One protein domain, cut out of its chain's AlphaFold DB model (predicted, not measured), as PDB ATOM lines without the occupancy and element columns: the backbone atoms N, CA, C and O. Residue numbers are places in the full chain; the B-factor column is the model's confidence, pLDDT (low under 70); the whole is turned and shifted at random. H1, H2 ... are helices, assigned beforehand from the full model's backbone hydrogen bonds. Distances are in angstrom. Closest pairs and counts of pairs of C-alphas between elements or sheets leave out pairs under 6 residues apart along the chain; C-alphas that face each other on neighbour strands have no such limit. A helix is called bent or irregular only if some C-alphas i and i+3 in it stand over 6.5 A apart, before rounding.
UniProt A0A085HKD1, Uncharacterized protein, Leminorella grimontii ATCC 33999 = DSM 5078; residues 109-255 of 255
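Overview. This is residues 109 to 255 of the 255 residues of an uncharacterized protein of Leminorella grimontii ATCC 33999 = DSM 5078 (UniProt A0A085HKD1). H1, the two arms of the sharply bent helix H2, and H6 make an up-and-down bundle of four, each running against the one before it in the chain. H6 lies near the middle, with H3 beside it on the side away from H1; H4 lies beyond, H5 extends from one end of H4, and H7 crosses H4 near its other end. The printed part has 147 residues, with seven named helices, H1 to H7 in order, and no named strand: the class is all helix. It is compact, with a radius of gyration of the C-alphas of 15.8 A and spans of 48 by 33 by 29 A.

Arrangement. H1, residues 109 to 125, is followed by H2, residues 129 to 167, assigned as one helix by its hydrogen bonds but bent: C-alphas 149 and 152 are 9.3 A apart. Its arms are H2a, residues 129 to 149, and H2b, residues 152 to 167. H1 and H2a form a helical hairpin, at a shallow tilt of 25 degrees; their closest C-alphas, of Ser 123 and Met 132, are 6.6 A apart. H1 touches H2b, with the C-alphas of Tyr 114 and Ala 163 closest at 4.4 A. H3 is residues 174 to 183, H4 188 to 202, H5 210 to 220, H6 224 to 239 and H7 243 to 252. H2b and H6 touch, opposite ways at a shallow tilt of 12 degrees, closest at the C-alphas of Ala 162 and Val 230, 5.4 A. H3 touches H6, the same way at 4 degrees, closest at the C-alphas of Gly 180 and Met 229, 6.4 A. H4, with residues 188 to 190 alone, touches H7; the closest C-alphas, of Cys 190 and Cys 250, are 5.2 A apart. H4, with residues 200 and 201 alone, touches H5 at a steep tilt of 50 degrees, closest at the C-alphas of Met 201 and Arg 220, 6.8 A. H1 and H6 are apart. Every O i to N i+4 pair is within hydrogen-bond range in H1, H2a, H2b, H3, H5, H6 and H7; in H4 it is 7 of 11.

Along the chain. H1 begins at C-alpha 109, (-62.742, -5.888, -13.124), and is 24.7 A long. H2a is 30.1 A, H2b 21.9 A and H6 22.3 A. H4, 19.8 A, is only just irregular: C-alphas 193 and 196 are 6.7 A apart. H7 ends at C-alpha 252, (-29.807, -6.208, -7.456).

Size, cuts and confidence. The two C-alphas farthest apart, of Gly 151 and Ser 209, are 48.6 A apart. The printed part has no cut and no long link. Mean pLDDT of the printed part is 86.2; residues 127, 193, 205 to 206 and 253 to 255 are under 70.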
ATOM      1  N   GLN A 109     -62.362  -5.505 -11.755       93.56
ATOM      2  CA  GLN A 109     -62.742  -5.888 -13.124       93.56
ATOM      3  C   GLN A 109     -61.833  -5.310 -14.222       93.56
ATOM      4  O   GLN A 109     -61.547  -5.996 -15.200       93.56
ATOM      5  N   ILE A 110     -61.357  -4.067 -14.080       95.06
ATOM      6  CA  ILE A 110     -60.436  -3.463 -15.057       95.06
ATOM      7  C   ILE A 110     -59.118  -4.242 -15.167       95.06
ATOM      8  O   ILE A 110     -58.569  -4.400 -16.253       95.06
ATOM      9  N   CYS A 111     -58.631  -4.800 -14.059       96.88
ATOM     10  CA  CYS A 111     -57.434  -5.630 -14.064       96.88
ATOM     11  C   CYS A 111     -57.681  -6.964 -14.763       96.88
ATOM     12  O   CYS A 111     -56.790  -7.453 -15.447       96.88
ATOM     13  N   LEU A 112     -58.898  -7.509 -14.667       95.06
ATOM     14  CA  LEU A 112     -59.294  -8.699 -15.424       95.06
ATOM     15  C   LEU A 112     -59.381  -8.413 -16.925       95.06
ATOM     16  O   LEU A 112     -58.966  -9.244 -17.728       95.06
ATOM     17  N   GLN A 113     -59.844  -7.221 -17.317       93.81
ATOM     18  CA  GLN A 113     -59.816  -6.784 -18.717       93.81
ATOM     19  C   GLN A 113     -58.378  -6.662 -19.234       93.81
ATOM     20  O   GLN A 113     -58.064  -7.216 -20.285       93.81
ATOM     21  N   TYR A 114     -57.495  -6.004 -18.474       95.19
ATOM     22  CA  TYR A 114     -56.070  -5.947 -18.793       95.19
ATOM     23  C   TYR A 114     -55.474  -7.358 -18.932       95.19
ATOM     24  O   TYR A 114     -54.861  -7.667 -19.953       95.19
ATOM     25  N   ARG A 115     -55.688  -8.226 -17.939       93.88
ATOM     26  CA  ARG A 115     -55.189  -9.605 -17.923       93.88
ATOM     27  C   ARG A 115     -55.647 -10.399 -19.148       93.88
ATOM     28  O   ARG A 115     -54.824 -11.059 -19.775       93.88
ATOM     29  N   ALA A 116     -56.924 -10.296 -19.517       92.44
ATOM     30  CA  ALA A 116     -57.471 -10.958 -20.698       92.44
ATOM     31  C   ALA A 116     -56.829 -10.441 -21.996       92.44
ATOM     32  O   ALA A 116     -56.404 -11.244 -22.823       92.44
ATOM     33  N   SER A 117     -56.687  -9.118 -22.152       90.62
ATOM     34  CA  SER A 117     -56.001  -8.534 -23.314       90.62
ATOM     35  C   SER A 117     -54.537  -8.969 -23.391       90.62
ATOM     36  O   SER A 117     -54.069  -9.347 -24.458       90.62
ATOM     37  N   PHE A 118     -53.820  -8.973 -22.266       91.25
ATOM     38  CA  PHE A 118     -52.448  -9.473 -22.201       91.25
ATOM     39  C   PHE A 118     -52.360 -10.938 -22.638       91.25
ATOM     40  O   PHE A 118     -51.529 -11.273 -23.479       91.25
ATOM     41  N   GLN A 119     -53.230 -11.801 -22.108       91.38
ATOM     42  CA  GLN A 119     -53.261 -13.218 -22.461       91.38
ATOM     43  C   GLN A 119     -53.515 -13.422 -23.956       91.38
ATOM     44  O   GLN A 119     -52.746 -14.118 -24.609       91.38
ATOM     45  N   GLU A 120     -54.551 -12.788 -24.509       89.62
ATOM     46  CA  GLU A 120     -54.907 -12.905 -25.927       89.62
ATOM     47  C   GLU A 120     -53.725 -12.540 -26.840       89.62
ATOM     48  O   GLU A 120     -53.385 -13.280 -27.767       89.62
ATOM     49  N   LYS A 121     -53.062 -11.414 -26.555       87.00
ATOM     50  CA  LYS A 121     -51.958 -10.894 -27.371       87.00
ATOM     51  C   LYS A 121     -50.680 -11.711 -27.236       87.00
ATOM     52  O   LYS A 121     -50.030 -12.032 -28.235       87.00
ATOM     53  N   MET A 122     -50.341 -12.104 -26.015       85.19
ATOM     54  CA  MET A 122     -49.148 -12.904 -25.771       85.19
ATOM     55  C   MET A 122     -49.308 -14.336 -26.280       85.19
ATOM     56  O   MET A 122     -48.351 -14.862 -26.838       85.19
ATOM     57  N   SER A 123     -50.498 -14.942 -26.202       85.44
ATOM     58  CA  SER A 123     -50.766 -16.257 -26.803       85.44
ATOM     59  C   SER A 123     -50.647 -16.254 -28.330       85.44
ATOM     60  O   SER A 123     -50.233 -17.253 -28.908       85.44
ATOM     61  N   ALA A 124     -50.949 -15.138 -29.003       78.62
ATOM     62  CA  ALA A 124     -50.724 -15.014 -30.445       78.62
ATOM     63  C   ALA A 124     -49.227 -14.965 -30.815       78.62
ATOM     64  O   ALA A 124     -48.842 -15.313 -31.931       78.62
ATOM     65  N   THR A 125     -48.382 -14.538 -29.874       75.50
ATOM     66  CA  THR A 125     -46.937 -14.358 -30.069       75.50
ATOM     67  C   THR A 125     -46.127 -15.569 -29.601       75.50
ATOM     68  O   THR A 125     -45.136 -15.955 -30.228       75.50
ATOM     69  N   LEU A 126     -46.530 -16.170 -28.483       72.62
ATOM     70  CA  LEU A 126     -45.866 -17.286 -27.827       72.62
ATOM     71  C   LEU A 126     -46.575 -18.586 -28.206       72.62
ATOM     72  O   LEU A 126     -47.678 -18.854 -27.749       72.62
ATOM     73  N   MET A 127     -45.905 -19.443 -28.975       69.62
ATOM     74  CA  MET A 127     -46.409 -20.788 -29.304       69.62
ATOM     75  C   MET A 127     -46.209 -21.807 -28.159       69.62
ATOM     76  O   MET A 127     -46.153 -23.007 -28.406       69.62
ATOM     77  N   ASP A 128     -46.028 -21.341 -26.919       80.88
ATOM     78  CA  ASP A 128     -45.673 -22.159 -25.754       80.88
ATOM     79  C   ASP A 128     -46.605 -21.830 -24.582       80.88
ATOM     80  O   ASP A 128     -46.462 -20.803 -23.909       80.88
ATOM     81  N   GLU A 129     -47.569 -22.721 -24.349       83.69
ATOM     82  CA  GLU A 129     -48.575 -22.585 -23.293       83.69
ATOM     83  C   GLU A 129     -47.945 -22.517 -21.898       83.69
ATOM     84  O   GLU A 129     -48.428 -21.772 -21.045       83.69
ATOM     85  N   SER A 130     -46.834 -23.226 -21.665       84.62
ATOM     86  CA  SER A 130     -46.156 -23.224 -20.364       84.62
ATOM     87  C   SER A 130     -45.519 -21.865 -20.061       84.62
ATOM     88  O   SER A 130     -45.628 -21.353 -18.945       84.62
ATOM     89  N   LYS A 131     -44.930 -21.222 -21.077       83.31
ATOM     90  CA  LYS A 131     -44.396 -19.858 -20.957       83.31
ATOM     91  C   LYS A 131     -45.505 -18.844 -20.739       83.31
ATOM     92  O   LYS A 131     -45.363 -17.985 -19.872       83.31
ATOM     93  N   MET A 132     -46.614 -18.961 -21.470       85.94
ATOM     94  CA  MET A 132     -47.774 -18.092 -21.269       85.94
ATOM     95  C   MET A 132     -48.323 -18.219 -19.843       85.94
ATOM     96  O   MET A 132     -48.579 -17.212 -19.186       85.94
ATOM     97  N   PHE A 133     -48.455 -19.446 -19.341       86.56
ATOM     98  CA  PHE A 133     -48.931 -19.709 -17.988       86.56
ATOM     99  C   PHE A 133     -48.018 -19.094 -16.919       86.56
ATOM    100  O   PHE A 133     -48.503 -18.407 -16.024       86.56
ATOM    101  N   ASN A 134     -46.696 -19.244 -17.048       85.62
ATOM    102  CA  ASN A 134     -45.745 -18.620 -16.122       85.62
ATOM    103  C   ASN A 134     -45.783 -17.085 -16.191       85.62
ATOM    104  O   ASN A 134     -45.725 -16.419 -15.162       85.62
ATOM    105  N   MET A 135     -45.950 -16.502 -17.382       86.44
ATOM    106  CA  MET A 135     -46.118 -15.052 -17.517       86.44
ATOM    107  C   MET A 135     -47.412 -14.549 -16.869       86.44
ATOM    108  O   MET A 135     -47.419 -13.459 -16.298       86.44
ATOM    109  N   LEU A 136     -48.498 -15.329 -16.927       90.12
ATOM    110  CA  LEU A 136     -49.734 -15.007 -16.211       90.12
ATOM    111  C   LEU A 136     -49.551 -15.084 -14.697       90.12
ATOM    112  O   LEU A 136     -50.005 -14.174 -14.014       90.12
ATOM    113  N   LYS A 137     -48.837 -16.089 -14.179       90.00
ATOM    114  CA  LYS A 137     -48.521 -16.181 -12.744       90.00
ATOM    115  C   LYS A 137     -47.778 -14.955 -12.234       90.00
ATOM    116  O   LYS A 137     -48.172 -14.370 -11.226       90.00
ATOM    117  N   GLU A 138     -46.733 -14.541 -12.946       87.75
ATOM    118  CA  GLU A 138     -45.976 -13.339 -12.585       87.75
ATOM    119  C   GLU A 138     -46.845 -12.083 -12.677       87.75
ATOM    120  O   GLU A 138     -46.798 -11.222 -11.798       87.75
ATOM    121  N   LYS A 139     -47.710 -11.995 -13.693       91.00
ATOM    122  CA  LYS A 139     -48.649 -10.880 -13.822       91.00
ATOM    123  C   LYS A 139     -49.650 -10.828 -12.669       91.00
ATOM    124  O   LYS A 139     -49.889  -9.758 -12.115       91.00
ATOM    125  N   ASP A 140     -50.213 -11.968 -12.295       93.19
ATOM    126  CA  ASP A 140     -51.179 -12.081 -11.207       93.19
ATOM    127  C   ASP A 140     -50.513 -11.732  -9.866       93.19
ATOM    128  O   ASP A 140     -51.096 -10.992  -9.067       93.19
ATOM    129  N   LYS A 141     -49.253 -12.153  -9.663       90.19
ATOM    130  CA  LYS A 141     -48.419 -11.750  -8.516       90.19
ATOM    131  C   LYS A 141     -48.227 -10.238  -8.463       90.19
ATOM    132  O   LYS A 141     -48.494  -9.647  -7.421       90.19
ATOM    133  N   GLU A 142     -47.837  -9.595  -9.562       91.50
ATOM    134  CA  GLU A 142     -47.697  -8.131  -9.632       91.50
ATOM    135  C   GLU A 142     -49.000  -7.405  -9.268       91.50
ATOM    136  O   GLU A 142     -49.001  -6.491  -8.440       91.50
ATOM    137  N   LEU A 143     -50.126  -7.816  -9.860       94.81
ATOM    138  CA  LEU A 143     -51.431  -7.206  -9.592       94.81
ATOM    139  C   LEU A 143     -51.807  -7.326  -8.112       94.81
ATOM    140  O   LEU A 143     -52.258  -6.351  -7.502       94.81
ATOM    141  N   TYR A 144     -51.588  -8.503  -7.527       91.56
ATOM    142  CA  TYR A 144     -51.868  -8.744  -6.120       91.56
ATOM    143  C   TYR A 144     -50.937  -7.947  -5.199       91.56
ATOM    144  O   TYR A 144     -51.406  -7.290  -4.275       91.56
ATOM    145  N   PHE A 145     -49.635  -7.906  -5.487       90.38
ATOM    146  CA  PHE A 145     -48.667  -7.128  -4.709       90.38
ATOM    147  C   PHE A 145     -49.020  -5.646  -4.710       90.38
ATOM    148  O   PHE A 145     -49.040  -5.007  -3.657       90.38
ATOM    149  N   LEU A 146     -49.354  -5.094  -5.877       91.31
ATOM    150  CA  LEU A 146     -49.750  -3.697  -5.976       91.31
ATOM    151  C   LEU A 146     -51.050  -3.423  -5.205       91.31
ATOM    152  O   LEU A 146     -51.142  -2.395  -4.531       91.31
ATOM    153  N   LYS A 147     -52.024  -4.348  -5.237       91.94
ATOM    154  CA  LYS A 147     -53.232  -4.270  -4.398       91.94
ATOM    155  C   LYS A 147     -52.876  -4.211  -2.916       91.94
ATOM    156  O   LYS A 147     -53.328  -3.294  -2.236       91.94
ATOM    157  N   SER A 148     -52.105  -5.177  -2.424       88.19
ATOM    158  CA  SER A 148     -51.816  -5.328  -0.995       88.19
ATOM    159  C   SER A 148     -50.965  -4.177  -0.462       88.19
ATOM    160  O   SER A 148     -51.215  -3.664   0.623       88.19
ATOM    161  N   VAL A 149     -49.991  -3.702  -1.243       86.31
ATOM    162  CA  VAL A 149     -49.064  -2.648  -0.797       86.31
ATOM    163  C   VAL A 149     -49.636  -1.243  -1.001       86.31
ATOM    164  O   VAL A 149     -49.452  -0.373  -0.150       86.31
ATOM    165  N   LYS A 150     -50.303  -0.984  -2.133       87.75
ATOM    166  CA  LYS A 150     -50.730   0.375  -2.531       87.75
ATOM    167  C   LYS A 150     -52.239   0.575  -2.577       87.75
ATOM    168  O   LYS A 150     -52.693   1.702  -2.797       87.75
ATOM    169  N   GLY A 151     -53.013  -0.479  -2.355       88.62
ATOM    170  CA  GLY A 151     -54.467  -0.446  -2.330       88.62
ATOM    171  C   GLY A 151     -55.119  -0.483  -3.712       88.62
ATOM    172  O   GLY A 151     -54.514  -0.220  -4.755       88.62
ATOM    173  N   GLU A 152     -56.424  -0.758  -3.709       92.19
ATOM    174  CA  GLU A 152     -57.215  -0.942  -4.931       92.19
ATOM    175  C   GLU A 152     -57.251   0.284  -5.845       92.19
ATOM    176  O   GLU A 152     -57.337   0.131  -7.059       92.19
ATOM    177  N   LYS A 153     -57.210   1.505  -5.295       93.25
ATOM    178  CA  LYS A 153     -57.242   2.731  -6.109       93.25
ATOM    179  C   LYS A 153     -56.022   2.813  -7.026       93.25
ATOM    180  O   LYS A 153     -56.168   3.092  -8.213       93.25
ATOM    181  N   THR A 154     -54.841   2.553  -6.469       93.25
ATOM    182  CA  THR A 154     -53.573   2.542  -7.206       93.25
ATOM    183  C   THR A 154     -53.561   1.412  -8.227       93.25
ATOM    184  O   THR A 154     -53.233   1.639  -9.389       93.25
ATOM    185  N   LEU A 155     -54.014   0.219  -7.820       96.06
ATOM    186  CA  LEU A 155     -54.144  -0.921  -8.721       96.06
ATOM    187  C   LEU A 155     -55.064  -0.616  -9.917       96.06
ATOM    188  O   LEU A 155     -54.689  -0.896 -11.050       96.06
ATOM    189  N   LYS A 156     -56.243  -0.016  -9.694       96.88
ATOM    190  CA  LYS A 156     -57.174   0.348 -10.779       96.88
ATOM    191  C   LYS A 156     -56.520   1.286 -11.787       96.88
ATOM    192  O   LYS A 156     -56.550   0.980 -12.970       96.88
ATOM    193  N   ALA A 157     -55.867   2.350 -11.315       96.31
ATOM    194  CA  ALA A 157     -55.184   3.307 -12.186       96.31
ATOM    195  C   ALA A 157     -54.076   2.646 -13.027       96.31
ATOM    196  O   ALA A 157     -53.981   2.893 -14.229       96.31
ATOM    197  N   TYR A 158     -53.289   1.751 -12.420       97.31
ATOM    198  CA  TYR A 158     -52.313   0.942 -13.148       97.31
ATOM    199  C   TYR A 158     -52.975   0.061 -14.214       97.31
ATOM    200  O   TYR A 158     -52.537   0.061 -15.363       97.31
ATOM    201  N   CYS A 159     -54.036  -0.667 -13.863       98.06
ATOM    202  CA  CYS A 159     -54.735  -1.555 -14.789       98.06
ATOM    203  C   CYS A 159     -55.425  -0.798 -15.931       98.06
ATOM    204  O   CYS A 159     -55.407  -1.286 -17.058       98.06
ATOM    205  N   ASP A 160     -55.986   0.388 -15.670       97.00
ATOM    206  CA  ASP A 160     -56.549   1.280 -16.692       97.00
ATOM    207  C   ASP A 160     -55.472   1.670 -17.717       97.00
ATOM    208  O   ASP A 160     -55.655   1.508 -18.928       97.00
ATOM    209  N   TYR A 161     -54.311   2.128 -17.235       96.38
ATOM    210  CA  TYR A 161     -53.180   2.448 -18.102       96.38
ATOM    211  C   TYR A 161     -52.707   1.213 -18.878       96.38
ATOM    212  O   TYR A 161     -52.589   1.265 -20.103       96.38
ATOM    213  N   ALA A 162     -52.492   0.090 -18.192       96.56
ATOM    214  CA  ALA A 162     -52.001  -1.138 -18.800       96.56
ATOM    215  C   ALA A 162     -52.946  -1.658 -19.890       96.56
ATOM    216  O   ALA A 162     -52.499  -1.936 -21.003       96.56
ATOM    217  N   ALA A 163     -54.253  -1.711 -19.620       94.81
ATOM    218  CA  ALA A 163     -55.259  -2.066 -20.615       94.81
ATOM    219  C   ALA A 163     -55.180  -1.147 -21.844       94.81
ATOM    220  O   ALA A 163     -55.176  -1.633 -22.974       94.81
ATOM    221  N   SER A 164     -55.042   0.168 -21.639       93.69
ATOM    222  CA  SER A 164     -54.954   1.136 -22.739       93.69
ATOM    223  C   SER A 164     -53.715   0.944 -23.626       93.69
ATOM    224  O   SER A 164     -53.790   1.150 -24.838       93.69
ATOM    225  N   VAL A 165     -52.588   0.519 -23.044       93.94
ATOM    226  CA  VAL A 165     -51.352   0.219 -23.781       93.94
ATOM    227  C   VAL A 165     -51.536  -1.036 -24.633       93.94
ATOM    228  O   VAL A 165     -51.243  -1.015 -25.827       93.94
ATOM    229  N   TRP A 166     -52.087  -2.107 -24.059       91.81
ATOM    230  CA  TRP A 166     -52.310  -3.369 -24.777       91.81
ATOM    231  C   TRP A 166     -53.374  -3.267 -25.868       91.81
ATOM    232  O   TRP A 166     -53.228  -3.863 -26.933       91.81
ATOM    233  N   GLN A 167     -54.403  -2.441 -25.674       88.94
ATOM    234  CA  GLN A 167     -55.369  -2.125 -26.731       88.94
ATOM    235  C   GLN A 167     -54.721  -1.424 -27.939       88.94
ATOM    236  O   GLN A 167     -55.249  -1.503 -29.047       88.94
ATOM    237  N   LYS A 168     -53.574  -0.760 -27.743       89.00
ATOM    238  CA  LYS A 168     -52.836  -0.029 -28.780       89.00
ATOM    239  C   LYS A 168     -51.613  -0.763 -29.326       89.00
ATOM    240  O   LYS A 168     -50.982  -0.212 -30.216       89.00
ATOM    241  N   GLU A 169     -51.278  -1.964 -28.849       82.38
ATOM    242  CA  GLU A 169     -50.006  -2.673 -29.113       82.38
ATOM    243  C   GLU A 169     -49.512  -2.619 -30.572       82.38
ATOM    244  O   GLU A 169     -48.336  -2.355 -30.806       82.38
ATOM    245  N   GLY A 170     -50.392  -2.800 -31.561       80.94
ATOM    246  CA  GLY A 170     -50.016  -2.770 -32.984       80.94
ATOM    247  C   GLY A 170     -49.750  -1.376 -33.571       80.94
ATOM    248  O   GLY A 170     -49.263  -1.271 -34.692       80.94
ATOM    249  N   ASN A 171     -50.074  -0.318 -32.828       85.69
ATOM    250  CA  ASN A 171     -49.990   1.086 -33.237       85.69
ATOM    251  C   ASN A 171     -49.101   1.922 -32.302       85.69
ATOM    252  O   ASN A 171     -49.059   3.142 -32.453       85.69
ATOM    253  N   LEU A 172     -48.427   1.303 -31.326       88.62
ATOM    254  CA  LEU A 172     -47.533   2.021 -30.419       88.62
ATOM    255  C   LEU A 172     -46.323   2.560 -31.186       88.62
ATOM    256  O   LEU A 172     -45.605   1.821 -31.864       88.62
ATOM    257  N   SER A 173     -46.094   3.859 -31.055       88.75
ATOM    258  CA  SER A 173     -44.988   4.581 -31.676       88.75
ATOM    259  C   SER A 173     -43.850   4.856 -30.687       88.75
ATOM    260  O   SER A 173     -43.974   4.662 -29.474       88.75
ATOM    261  N   LYS A 174     -42.726   5.366 -31.206       90.19
ATOM    262  CA  LYS A 174     -41.648   5.918 -30.370       90.19
ATOM    263  C   LYS A 174     -42.155   7.069 -29.497       90.19
ATOM    264  O   LYS A 174     -41.756   7.165 -28.342       90.19
ATOM    265  N   ASP A 175     -43.060   7.896 -30.011       93.62
ATOM    266  CA  ASP A 175     -43.613   9.028 -29.264       93.62
ATOM    267  C   ASP A 175     -44.503   8.563 -28.106       93.62
ATOM    268  O   ASP A 175     -44.416   9.117 -27.010       93.62
ATOM    269  N   ASP A 176     -45.293   7.499 -28.297       93.19
ATOM    270  CA  ASP A 176     -46.063   6.882 -27.208       93.19
ATOM    271  C   ASP A 176     -45.139   6.371 -26.098       93.19
ATOM    272  O   ASP A 176     -45.411   6.568 -24.911       93.19
ATOM    273  N   TYR A 177     -44.020   5.749 -26.481       91.31
ATOM    274  CA  TYR A 177     -43.012   5.285 -25.537       91.31
ATOM    275  C   TYR A 177     -42.353   6.440 -24.775       91.31
ATOM    276  O   TYR A 177     -42.287   6.402 -23.548       91.31
ATOM    277  N   LEU A 178     -41.896   7.481 -25.480       93.06
ATOM    278  CA  LEU A 178     -41.261   8.652 -24.868       93.06
ATOM    279  C   LEU A 178     -42.220   9.391 -23.933       93.06
ATOM    280  O   LEU A 178     -41.814   9.827 -22.855       93.06
ATOM    281  N   LYS A 179     -43.503   9.470 -24.297       95.12
ATOM    282  CA  LYS A 179     -44.540   9.987 -23.406       95.12
ATOM    283  C   LYS A 179     -44.678   9.122 -22.154       95.12
ATOM    284  O   LYS A 179     -44.652   9.657 -21.053       95.12
ATOM    285  N   GLY A 180     -44.744   7.798 -22.299       92.44
ATOM    286  CA  GLY A 180     -44.771   6.878 -21.157       92.44
ATOM    287  C   GLY A 180     -43.530   6.991 -20.260       92.44
ATOM    288  O   GLY A 180     -43.645   6.900 -19.042       92.44
ATOM    289  N   LYS A 181     -42.351   7.241 -20.840       92.06
ATOM    290  CA  LYS A 181     -41.103   7.500 -20.104       92.06
ATOM    291  C   LYS A 181     -41.169   8.791 -19.286       92.06
ATOM    292  O   LYS A 181     -40.698   8.803 -18.153       92.06
ATOM    293  N   ALA A 182     -41.786   9.842 -19.825       93.75
ATOM    294  CA  ALA A 182     -41.994  11.102 -19.114       93.75
ATOM    295  C   ALA A 182     -43.078  11.003 -18.024       93.75
ATOM    296  O   ALA A 182     -42.884  11.524 -16.928       93.75
ATOM    297  N   ASP A 183     -44.190  10.320 -18.311       94.25
ATOM    298  CA  ASP A 183     -45.309  10.146 -17.375       94.25
ATOM    299  C   ASP A 183     -44.937   9.206 -16.207       94.25
ATOM    300  O   ASP A 183     -45.426   9.378 -15.090       94.25
ATOM    301  N   TYR A 184     -44.044   8.236 -16.447       93.25
ATOM    302  CA  TYR A 184     -43.592   7.238 -15.472       93.25
ATOM    303  C   TYR A 184     -42.054   7.141 -15.450       93.25
ATOM    304  O   TYR A 184     -41.476   6.172 -15.965       93.25
ATOM    305  N   PRO A 185     -41.359   8.131 -14.867       90.81
ATOM    306  CA  PRO A 185     -39.903   8.121 -14.795       90.81
ATOM    307  C   PRO A 185     -39.407   6.966 -13.915       90.81
ATOM    308  O   PRO A 185     -39.996   6.673 -12.872       90.81
ATOM    309  N   LEU A 186     -38.321   6.307 -14.311       87.00
ATOM    310  CA  LEU A 186     -37.623   5.357 -13.445       87.00
ATOM    311  C   LEU A 186     -36.356   6.007 -12.886       87.00
ATOM    312  O   LEU A 186     -35.902   7.043 -13.370       87.00
ATOM    313  N   SER A 187     -35.778   5.403 -11.848       85.38
ATOM    314  CA  SER A 187     -34.453   5.820 -11.387       85.38
ATOM    315  C   SER A 187     -33.410   5.580 -12.486       85.38
ATOM    316  O   SER A 187     -33.548   4.652 -13.286       85.38
ATOM    317  N   GLN A 188     -32.328   6.364 -12.501       85.50
ATOM    318  CA  GLN A 188     -31.264   6.203 -13.501       85.50
ATOM    319  C   GLN A 188     -30.708   4.769 -13.530       85.50
ATOM    320  O   GLN A 188     -30.399   4.254 -14.597       85.50
ATOM    321  N   ALA A 189     -30.626   4.105 -12.372       81.81
ATOM    322  CA  ALA A 189     -30.167   2.721 -12.281       81.81
ATOM    323  C   ALA A 189     -31.060   1.743 -13.067       81.81
ATOM    324  O   ALA A 189     -30.554   0.784 -13.639       81.81
ATOM    325  N   CYS A 190     -32.369   1.996 -13.125       83.06
ATOM    326  CA  CYS A 190     -33.308   1.204 -13.916       83.06
ATOM    327  C   CYS A 190     -33.280   1.575 -15.407       83.06
ATOM    328  O   CYS A 190     -33.458   0.708 -16.258       83.06
ATOM    329  N   GLU A 191     -33.073   2.857 -15.729       84.31
ATOM    330  CA  GLU A 191     -33.039   3.347 -17.116       84.31
ATOM    331  C   GLU A 191     -31.868   2.753 -17.909       84.31
ATOM    332  O   GLU A 191     -32.049   2.412 -19.073       84.31
ATOM    333  N   VAL A 192     -30.705   2.540 -17.279       76.81
ATOM    334  CA  VAL A 192     -29.526   1.939 -17.938       76.81
ATOM    335  C   VAL A 192     -29.848   0.570 -18.549       76.81
ATOM    336  O   VAL A 192     -29.445   0.289 -19.674       76.81
ATOM    337  N   GLY A 193     -30.639  -0.263 -17.863       66.69
ATOM    338  CA  GLY A 193     -31.067  -1.564 -18.395       66.69
ATOM    339  C   GLY A 193     -32.059  -1.468 -19.563       66.69
ATOM    340  O   GLY A 193     -32.251  -2.441 -20.290       66.69
ATOM    341  N   LEU A 194     -32.690  -0.307 -19.766       78.56
ATOM    342  CA  LEU A 194     -33.632  -0.055 -20.858       78.56
ATOM    343  C   LEU A 194     -32.983   0.634 -22.063       78.56
ATOM    344  O   LEU A 194     -33.560   0.582 -23.146       78.56
ATOM    345  N   GLU A 195     -31.801   1.238 -21.927       75.94
ATOM    346  CA  GLU A 195     -31.125   1.938 -23.031       75.94
ATOM    347  C   GLU A 195     -30.817   1.009 -24.216       75.94
ATOM    348  O   GLU A 195     -31.037   1.378 -25.375       75.94
ATOM    349  N   GLU A 196     -30.366  -0.218 -23.945       73.00
ATOM    350  CA  GLU A 196     -30.114  -1.219 -24.989       73.00
ATOM    351  C   GLU A 196     -31.418  -1.619 -25.695       73.00
ATOM    352  O   GLU A 196     -31.489  -1.651 -26.927       73.00
ATOM    353  N   PHE A 197     -32.482  -1.834 -24.917       80.31
ATOM    354  CA  PHE A 197     -33.815  -2.111 -25.442       80.31
ATOM    355  C   PHE A 197     -34.325  -0.970 -26.332       80.31
ATOM    356  O   PHE A 197     -34.760  -1.223 -27.456       80.31
ATOM    357  N   GLU A 198     -34.260   0.279 -25.861       82.56
ATOM    358  CA  GLU A 198     -34.693   1.470 -26.600       82.56
ATOM    359  C   GLU A 198     -33.918   1.616 -27.910       82.56
ATOM    360  O   GLU A 198     -34.516   1.842 -28.966       82.56
ATOM    361  N   THR A 199     -32.599   1.432 -27.847       80.44
ATOM    362  CA  THR A 199     -31.726   1.494 -29.017       80.44
ATOM    363  C   THR A 199     -32.191   0.487 -30.057       80.44
ATOM    364  O   THR A 199     -32.563   0.886 -31.156       80.44
ATOM    365  N   VAL A 200     -32.287  -0.799 -29.706       78.12
ATOM    366  CA  VAL A 200     -32.688  -1.846 -30.656       78.12
ATOM    367  C   VAL A 200     -34.109  -1.622 -31.179       78.12
ATOM    368  O   VAL A 200     -34.354  -1.702 -32.383       78.12
ATOM    369  N   MET A 201     -35.054  -1.289 -30.299       81.88
ATOM    370  CA  MET A 201     -36.460  -1.134 -30.667       81.88
ATOM    371  C   MET A 201     -36.713   0.032 -31.610       81.88
ATOM    372  O   MET A 201     -37.634  -0.064 -32.426       81.88
ATOM    373  N   PHE A 202     -35.915   1.098 -31.552       85.75
ATOM    374  CA  PHE A 202     -36.137   2.322 -32.322       85.75
ATOM    375  C   PHE A 202     -35.092   2.593 -33.411       85.75
ATOM    376  O   PHE A 202     -35.130   3.676 -33.995       85.75
ATOM    377  N   ILE A 203     -34.232   1.623 -33.759       81.00
ATOM    378  CA  ILE A 203     -33.373   1.723 -34.954       81.00
ATOM    379  C   ILE A 203     -34.226   1.986 -36.208       81.00
ATOM    380  O   ILE A 203     -35.268   1.354 -36.444       81.00
ATOM    381  N   GLU A 204     -33.770   2.931 -37.028       75.69
ATOM    382  CA  GLU A 204     -34.356   3.237 -38.331       75.69
ATOM    383  C   GLU A 204     -34.027   2.128 -39.336       75.69
ATOM    384  O   GLU A 204     -32.870   1.758 -39.532       75.69
ATOM    385  N   LYS A 205     -35.063   1.591 -39.992       67.25
ATOM    386  CA  LYS A 205     -34.945   0.425 -40.887       67.25
ATOM    387  C   LYS A 205     -34.056   0.672 -42.107       67.25
ATOM    388  O   LYS A 205     -33.555  -0.284 -42.684       67.25
ATOM    389  N   GLU A 206     -33.880   1.930 -42.500       69.88
ATOM    390  CA  GLU A 206     -33.122   2.336 -43.690       69.88
ATOM    391  C   GLU A 206     -31.617   2.050 -43.559       69.88
ATOM    392  O   GLU A 206     -30.924   1.931 -44.564       69.88
ATOM    393  N   ASN A 207     -31.137   1.851 -42.327       73.12
ATOM    394  CA  ASN A 207     -29.740   1.547 -42.020       73.12
ATOM    395  C   ASN A 207     -29.474   0.046 -41.799       73.12
ATOM    396  O   ASN A 207     -28.388  -0.320 -41.357       73.12
ATOM    397  N   LEU A 208     -30.460  -0.819 -42.065       81.25
ATOM    398  CA  LEU A 208     -30.400  -2.248 -41.760       81.25
ATOM    399  C   LEU A 208     -30.388  -3.112 -43.024       81.25
ATOM    400  O   LEU A 208     -31.066  -2.827 -44.012       81.25
ATOM    401  N   SER A 209     -29.673  -4.236 -42.965       85.81
ATOM    402  CA  SER A 209     -29.826  -5.307 -43.948       85.81
ATOM    403  C   SER A 209     -31.236  -5.909 -43.892       85.81
ATOM    404  O   SER A 209     -31.951  -5.799 -42.894       85.81
ATOM    405  N   PHE A 210     -31.643  -6.614 -44.954       85.31
ATOM    406  CA  PHE A 210     -32.947  -7.287 -45.007       85.31
ATOM    407  C   PHE A 210     -33.195  -8.205 -43.796       85.31
ATOM    408  O   PHE A 210     -34.282  -8.188 -43.218       85.31
ATOM    409  N   ASN A 211     -32.181  -8.973 -43.383       84.38
ATOM    410  CA  ASN A 211     -32.295  -9.891 -42.250       84.38
ATOM    411  C   ASN A 211     -32.476  -9.142 -40.925       84.38
ATOM    412  O   ASN A 211     -33.320  -9.523 -40.118       84.38
ATOM    413  N   GLU A 212     -31.737  -8.055 -40.709       83.38
ATOM    414  CA  GLU A 212     -31.871  -7.224 -39.507       83.38
ATOM    415  C   GLU A 212     -33.232  -6.517 -39.466       83.38
ATOM    416  O   GLU A 212     -33.902  -6.522 -38.435       83.38
ATOM    417  N   ALA A 213     -33.699  -5.987 -40.600       82.69
ATOM    418  CA  ALA A 213     -35.021  -5.379 -40.711       82.69
ATOM    419  C   ALA A 213     -36.154  -6.390 -40.456       82.69
ATOM    420  O   ALA A 213     -37.167  -6.043 -39.838       82.69
ATOM    421  N   PHE A 214     -35.985  -7.643 -40.895       82.81
ATOM    422  CA  PHE A 214     -36.920  -8.737 -40.627       82.81
ATOM    423  C   PHE A 214     -36.956  -9.108 -39.137       82.81
ATOM    424  O   PHE A 214     -38.038  -9.183 -38.550       82.81
ATOM    425  N   VAL A 215     -35.791  -9.286 -38.501       81.44
ATOM    426  CA  VAL A 215     -35.687  -9.580 -37.060       81.44
ATOM    427  C   VAL A 215     -36.289  -8.449 -36.229       81.44
ATOM    428  O   VAL A 215     -37.120  -8.709 -35.358       81.44
ATOM    429  N   LEU A 216     -35.963  -7.195 -36.549       78.62
ATOM    430  CA  LEU A 216     -36.535  -6.019 -35.895       78.62
ATOM    431  C   LEU A 216     -38.061  -5.959 -36.058       78.62
ATOM    432  O   LEU A 216     -38.776  -5.631 -35.114       78.62
ATOM    433  N   GLY A 217     -38.576  -6.310 -37.241       79.44
ATOM    434  CA  GLY A 217     -40.012  -6.443 -37.481       79.44
ATOM    435  C   GLY A 217     -40.667  -7.456 -36.540       79.44
ATOM    436  O   GLY A 217     -41.684  -7.140 -35.926       79.44
ATOM    437  N   ARG A 218     -40.045  -8.629 -36.368       80.12
ATOM    438  CA  ARG A 218     -40.527  -9.684 -35.468       80.12
ATOM    439  C   ARG A 218     -40.471  -9.279 -33.993       80.12
ATOM    440  O   ARG A 218     -41.400  -9.587 -33.255       80.12
ATOM    441  N   MET A 219     -39.413  -8.587 -33.566       75.62
ATOM    442  CA  MET A 219     -39.295  -8.060 -32.197       75.62
ATOM    443  C   MET A 219     -40.357  -6.996 -31.902       75.62
ATOM    444  O   MET A 219     -40.978  -6.998 -30.843       75.62
ATOM    445  N   ARG A 220     -40.620  -6.091 -32.854       77.06
ATOM    446  CA  ARG A 220     -41.661  -5.065 -32.697       77.06
ATOM    447  C   ARG A 220     -43.066  -5.663 -32.633       77.06
ATOM    448  O   ARG A 220     -43.908  -5.128 -31.925       77.06
ATOM    449  N   SER A 221     -43.307  -6.775 -33.323       76.94
ATOM    450  CA  SER A 221     -44.589  -7.480 -33.278       76.94
ATOM    451  C   SER A 221     -44.734  -8.451 -32.101       76.94
ATOM    452  O   SER A 221     -45.778  -9.080 -31.996       76.94
ATOM    453  N   SER A 222     -43.715  -8.630 -31.250       75.31
ATOM    454  CA  SER A 222     -43.736  -9.638 -30.178       75.31
ATOM    455  C   SER A 222     -44.213  -9.114 -28.818       75.31
ATOM    456  O   SER A 222     -43.906  -9.718 -27.790       75.31
ATOM    457  N   GLY A 223     -44.866  -7.951 -28.782       81.81
ATOM    458  CA  GLY A 223     -45.372  -7.352 -27.546       81.81
ATOM    459  C   GLY A 223     -44.305  -6.818 -26.586       81.81
ATOM    460  O   GLY A 223     -44.619  -6.449 -25.457       81.81
ATOM    461  N   LEU A 224     -43.037  -6.705 -26.996       83.81
ATOM    462  CA  LEU A 224     -41.986  -6.208 -26.098       83.81
ATOM    463  C   LEU A 224     -42.178  -4.733 -25.715       83.81
ATOM    464  O   LEU A 224     -41.957  -4.360 -24.565       83.81
ATOM    465  N   LEU A 225     -42.633  -3.898 -26.655       86.56
ATOM    466  CA  LEU A 225     -42.914  -2.485 -26.392       86.56
ATOM    467  C   LEU A 225     -44.024  -2.275 -25.346       86.56
ATOM    468  O   LEU A 225     -43.764  -1.582 -24.358       86.56
ATOM    469  N   PRO A 226     -45.225  -2.877 -25.480       90.81
ATOM    470  CA  PRO A 226     -46.240  -2.760 -24.439       90.81
ATOM    471  C   PRO A 226     -45.798  -3.394 -23.114       90.81
ATOM    472  O   PRO A 226     -46.094  -2.825 -22.065       90.81
ATOM    473  N   ILE A 227     -45.038  -4.501 -23.117       89.38
ATOM    474  CA  ILE A 227     -44.458  -5.066 -21.883       89.38
ATOM    475  C   ILE A 227     -43.585  -4.028 -21.172       89.38
ATOM    476  O   ILE A 227     -43.796  -3.775 -19.985       89.38
ATOM    477  N   ALA A 228     -42.646  -3.398 -21.883       89.00
ATOM    478  CA  ALA A 228     -41.745  -2.403 -21.307       89.00
ATOM    479  C   ALA A 228     -42.513  -1.190 -20.754       89.00
ATOM    480  O   ALA A 228     -42.272  -0.765 -19.623       89.00
ATOM    481  N   MET A 229     -43.486  -0.666 -21.509       93.00
ATOM    482  CA  MET A 229     -44.311   0.471 -21.084       93.00
ATOM    483  C   MET A 229     -45.155   0.159 -19.842       93.00
ATOM    484  O   MET A 229     -45.252   0.989 -18.938       93.00
ATOM    485  N   VAL A 230     -45.761  -1.031 -19.777       94.50
ATOM    486  CA  VAL A 230     -46.578  -1.442 -18.628       94.50
ATOM    487  C   VAL A 230     -45.712  -1.760 -17.412       94.50
ATOM    488  O   VAL A 230     -46.054  -1.344 -16.307       94.50
ATOM    489  N   LYS A 231     -44.566  -2.428 -17.589       90.81
ATOM    490  CA  LYS A 231     -43.634  -2.717 -16.488       90.81
ATOM    491  C   LYS A 231     -43.063  -1.429 -15.896       90.81
ATOM    492  O   LYS A 231     -43.044  -1.293 -14.678       90.81
ATOM    493  N   ARG A 232     -42.704  -0.445 -16.727       91.19
ATOM    494  CA  ARG A 232     -42.312   0.902 -16.276       91.19
ATOM    495  C   ARG A 232     -43.385   1.529 -15.378       91.19
ATOM    496  O   ARG A 232     -43.081   1.955 -14.266       91.19
ATOM    497  N   ALA A 233     -44.637   1.546 -15.833       94.38
ATOM    498  CA  ALA A 233     -45.731   2.090 -15.035       94.38
ATOM    499  C   ALA A 233     -45.942   1.302 -13.733       94.38
ATOM    500  O   ALA A 233     -46.099   1.921 -12.685       94.38
ATOM    501  N   TYR A 234     -45.884  -0.036 -13.765       93.06
ATOM    502  CA  TYR A 234     -45.981  -0.871 -12.560       93.06
ATOM    503  C   TYR A 234     -44.965  -0.445 -11.500       93.06
ATOM    504  O   TYR A 234     -45.345  -0.192 -10.361       93.06
ATOM    505  N   TRP A 235     -43.692  -0.321 -11.880       90.38
ATOM    506  CA  TRP A 235     -42.625   0.085 -10.967       90.38
ATOM    507  C   TRP A 235     -42.886   1.473 -10.387       90.38
ATOM    508  O   TRP A 235     -42.765   1.677  -9.181       90.38
ATOM    509  N   ASN A 236     -43.329   2.415 -11.217       92.31
ATOM    510  CA  ASN A 236     -43.657   3.758 -10.761       92.31
ATOM    511  C   ASN A 236     -44.848   3.765  -9.777       92.31
ATOM    512  O   ASN A 236     -44.764   4.379  -8.717       92.31
ATOM    513  N   TYR A 237     -45.912   2.999 -10.044       92.25
ATOM    514  CA  TYR A 237     -47.032   2.826  -9.109       92.25
ATOM    515  C   TYR A 237     -46.626   2.097  -7.815       92.25
ATOM    516  O   TYR A 237     -47.111   2.439  -6.732       92.25
ATOM    517  N   PHE A 238     -45.750   1.095  -7.909       89.38
ATOM    518  CA  PHE A 238     -45.340   0.257  -6.783       89.38
ATOM    519  C   PHE A 238     -44.337   0.939  -5.850       89.38
ATOM    520  O   PHE A 238     -44.431   0.778  -4.638       89.38
ATOM    521  N   TYR A 239     -43.408   1.738  -6.361       86.38
ATOM    522  CA  TYR A 239     -42.469   2.476  -5.511       86.38
ATOM    523  C   TYR A 239     -42.986   3.883  -5.183       86.38
ATOM    524  O   TYR A 239     -42.823   4.358  -4.057       86.38
ATOM    525  N   GLY A 240     -43.722   4.526  -6.092       86.19
ATOM    526  CA  GLY A 240     -44.217   5.886  -5.904       86.19
ATOM    527  C   GLY A 240     -43.058   6.857  -5.679       86.19
ATOM    528  O   GLY A 240     -42.225   7.045  -6.557       86.19
ATOM    529  N   SER A 241     -42.991   7.456  -4.489       85.12
ATOM    530  CA  SER A 241     -41.905   8.364  -4.099       85.12
ATOM    531  C   SER A 241     -40.633   7.664  -3.601       85.12
ATOM    532  O   SER A 241     -39.656   8.350  -3.318       85.12
ATOM    533  N   ASP A 242     -40.634   6.337  -3.440       85.25
ATOM    534  CA  ASP A 242     -39.471   5.568  -2.975       85.25
ATOM    535  C   ASP A 242     -38.487   5.276  -4.121       85.25
ATOM    536  O   ASP A 242     -38.382   4.162  -4.637       85.25
ATOM    537  N   THR A 243     -37.781   6.315  -4.565       83.75
ATOM    538  CA  THR A 243     -36.813   6.215  -5.667       83.75
ATOM    539  C   THR A 243     -35.585   5.386  -5.307       83.75
ATOM    540  O   THR A 243     -35.017   4.734  -6.183       83.75
ATOM    541  N   ASP A 244     -35.188   5.387  -4.034       85.69
ATOM    542  CA  ASP A 244     -34.003   4.676  -3.551       85.69
ATOM    543  C   ASP A 244     -34.268   3.172  -3.463       85.69
ATOM    544  O   ASP A 244     -33.445   2.376  -3.921       85.69
ATOM    545  N   GLY A 245     -35.443   2.774  -2.956       83.31
ATOM    546  CA  GLY A 245     -35.896   1.386  -2.991       83.31
ATOM    547  C   GLY A 245     -35.987   0.856  -4.422       83.31
ATOM    548  O   GLY A 245     -35.501  -0.239  -4.705       83.31
ATOM    549  N   MET A 246     -36.513   1.669  -5.346       84.81
ATOM    550  CA  MET A 246     -36.569   1.332  -6.772       84.81
ATOM    551  C   MET A 246     -35.169   1.140  -7.377       84.81
ATOM    552  O   MET A 246     -34.922   0.172  -8.095       84.81
ATOM    553  N   ALA A 247     -34.243   2.064  -7.104       84.06
ATOM    554  CA  ALA A 247     -32.881   2.005  -7.624       84.06
ATOM    555  C   ALA A 247     -32.124   0.775  -7.115       84.06
ATOM    556  O   ALA A 247     -31.434   0.119  -7.894       84.06
ATOM    557  N   LYS A 248     -32.282   0.449  -5.828       83.25
ATOM    558  CA  LYS A 248     -31.668  -0.730  -5.222       83.25
ATOM    559  C   LYS A 248     -32.154  -2.020  -5.884       83.25
ATOM    560  O   LYS A 248     -31.323  -2.823  -6.294       83.25
ATOM    561  N   GLU A 249     -33.466  -2.180  -6.061       81.00
ATOM    562  CA  GLU A 249     -34.037  -3.364  -6.717       81.00
ATOM    563  C   GLU A 249     -33.488  -3.538  -8.146       81.00
ATOM    564  O   GLU A 249     -33.055  -4.622  -8.530       81.00
ATOM    565  N   CYS A 250     -33.417  -2.452  -8.927       81.19
ATOM    566  CA  CYS A 250     -32.832  -2.487 -10.272       81.19
ATOM    567  C   CYS A 250     -31.352  -2.883 -10.281       81.19
ATOM    568  O   CYS A 250     -30.920  -3.596 -11.180       81.19
ATOM    569  N   GLN A 251     -30.572  -2.449  -9.291       79.38
ATOM    570  CA  GLN A 251     -29.167  -2.842  -9.170       79.38
ATOM    571  C   GLN A 251     -28.997  -4.305  -8.770       79.38
ATOM    572  O   GLN A 251     -28.050  -4.944  -9.224       79.38
ATOM    573  N   ASP A 252     -29.880  -4.826  -7.922       74.81
ATOM    574  CA  ASP A 252     -29.807  -6.208  -7.456       74.81
ATOM    575  C   ASP A 252     -30.240  -7.200  -8.549       74.81
ATOM    576  O   ASP A 252     -29.640  -8.262  -8.654       74.81
ATOM    577  N   MET A 253     -31.160  -6.823  -9.447       66.56
ATOM    578  CA  MET A 253     -31.502  -7.626 -10.637       66.56
ATOM    579  C   MET A 253     -30.388  -7.704 -11.699       66.56
ATOM    580  O   MET A 253     -30.463  -8.544 -12.593       66.56
ATOM    581  N   MET A 254     -29.394  -6.810 -11.659       62.16
ATOM    582  CA  MET A 254     -28.273  -6.798 -12.614       62.16
ATOM    583  C   MET A 254     -27.064  -7.634 -12.161       62.16
ATOM    584  O   MET A 254     -26.091  -7.730 -12.909       62.16
ATOM    585  N   LYS A 255     -27.089  -8.185 -10.942       49.38
ATOM    586  CA  LYS A 255     -26.012  -9.008 -10.367       49.38
ATOM    587  C   LYS A 255     -26.305 -10.492 -10.540       49.38
ATOM    588  O   LYS A 255     -25.316 -11.236 -10.717       49.38
TER     589      LYS A 255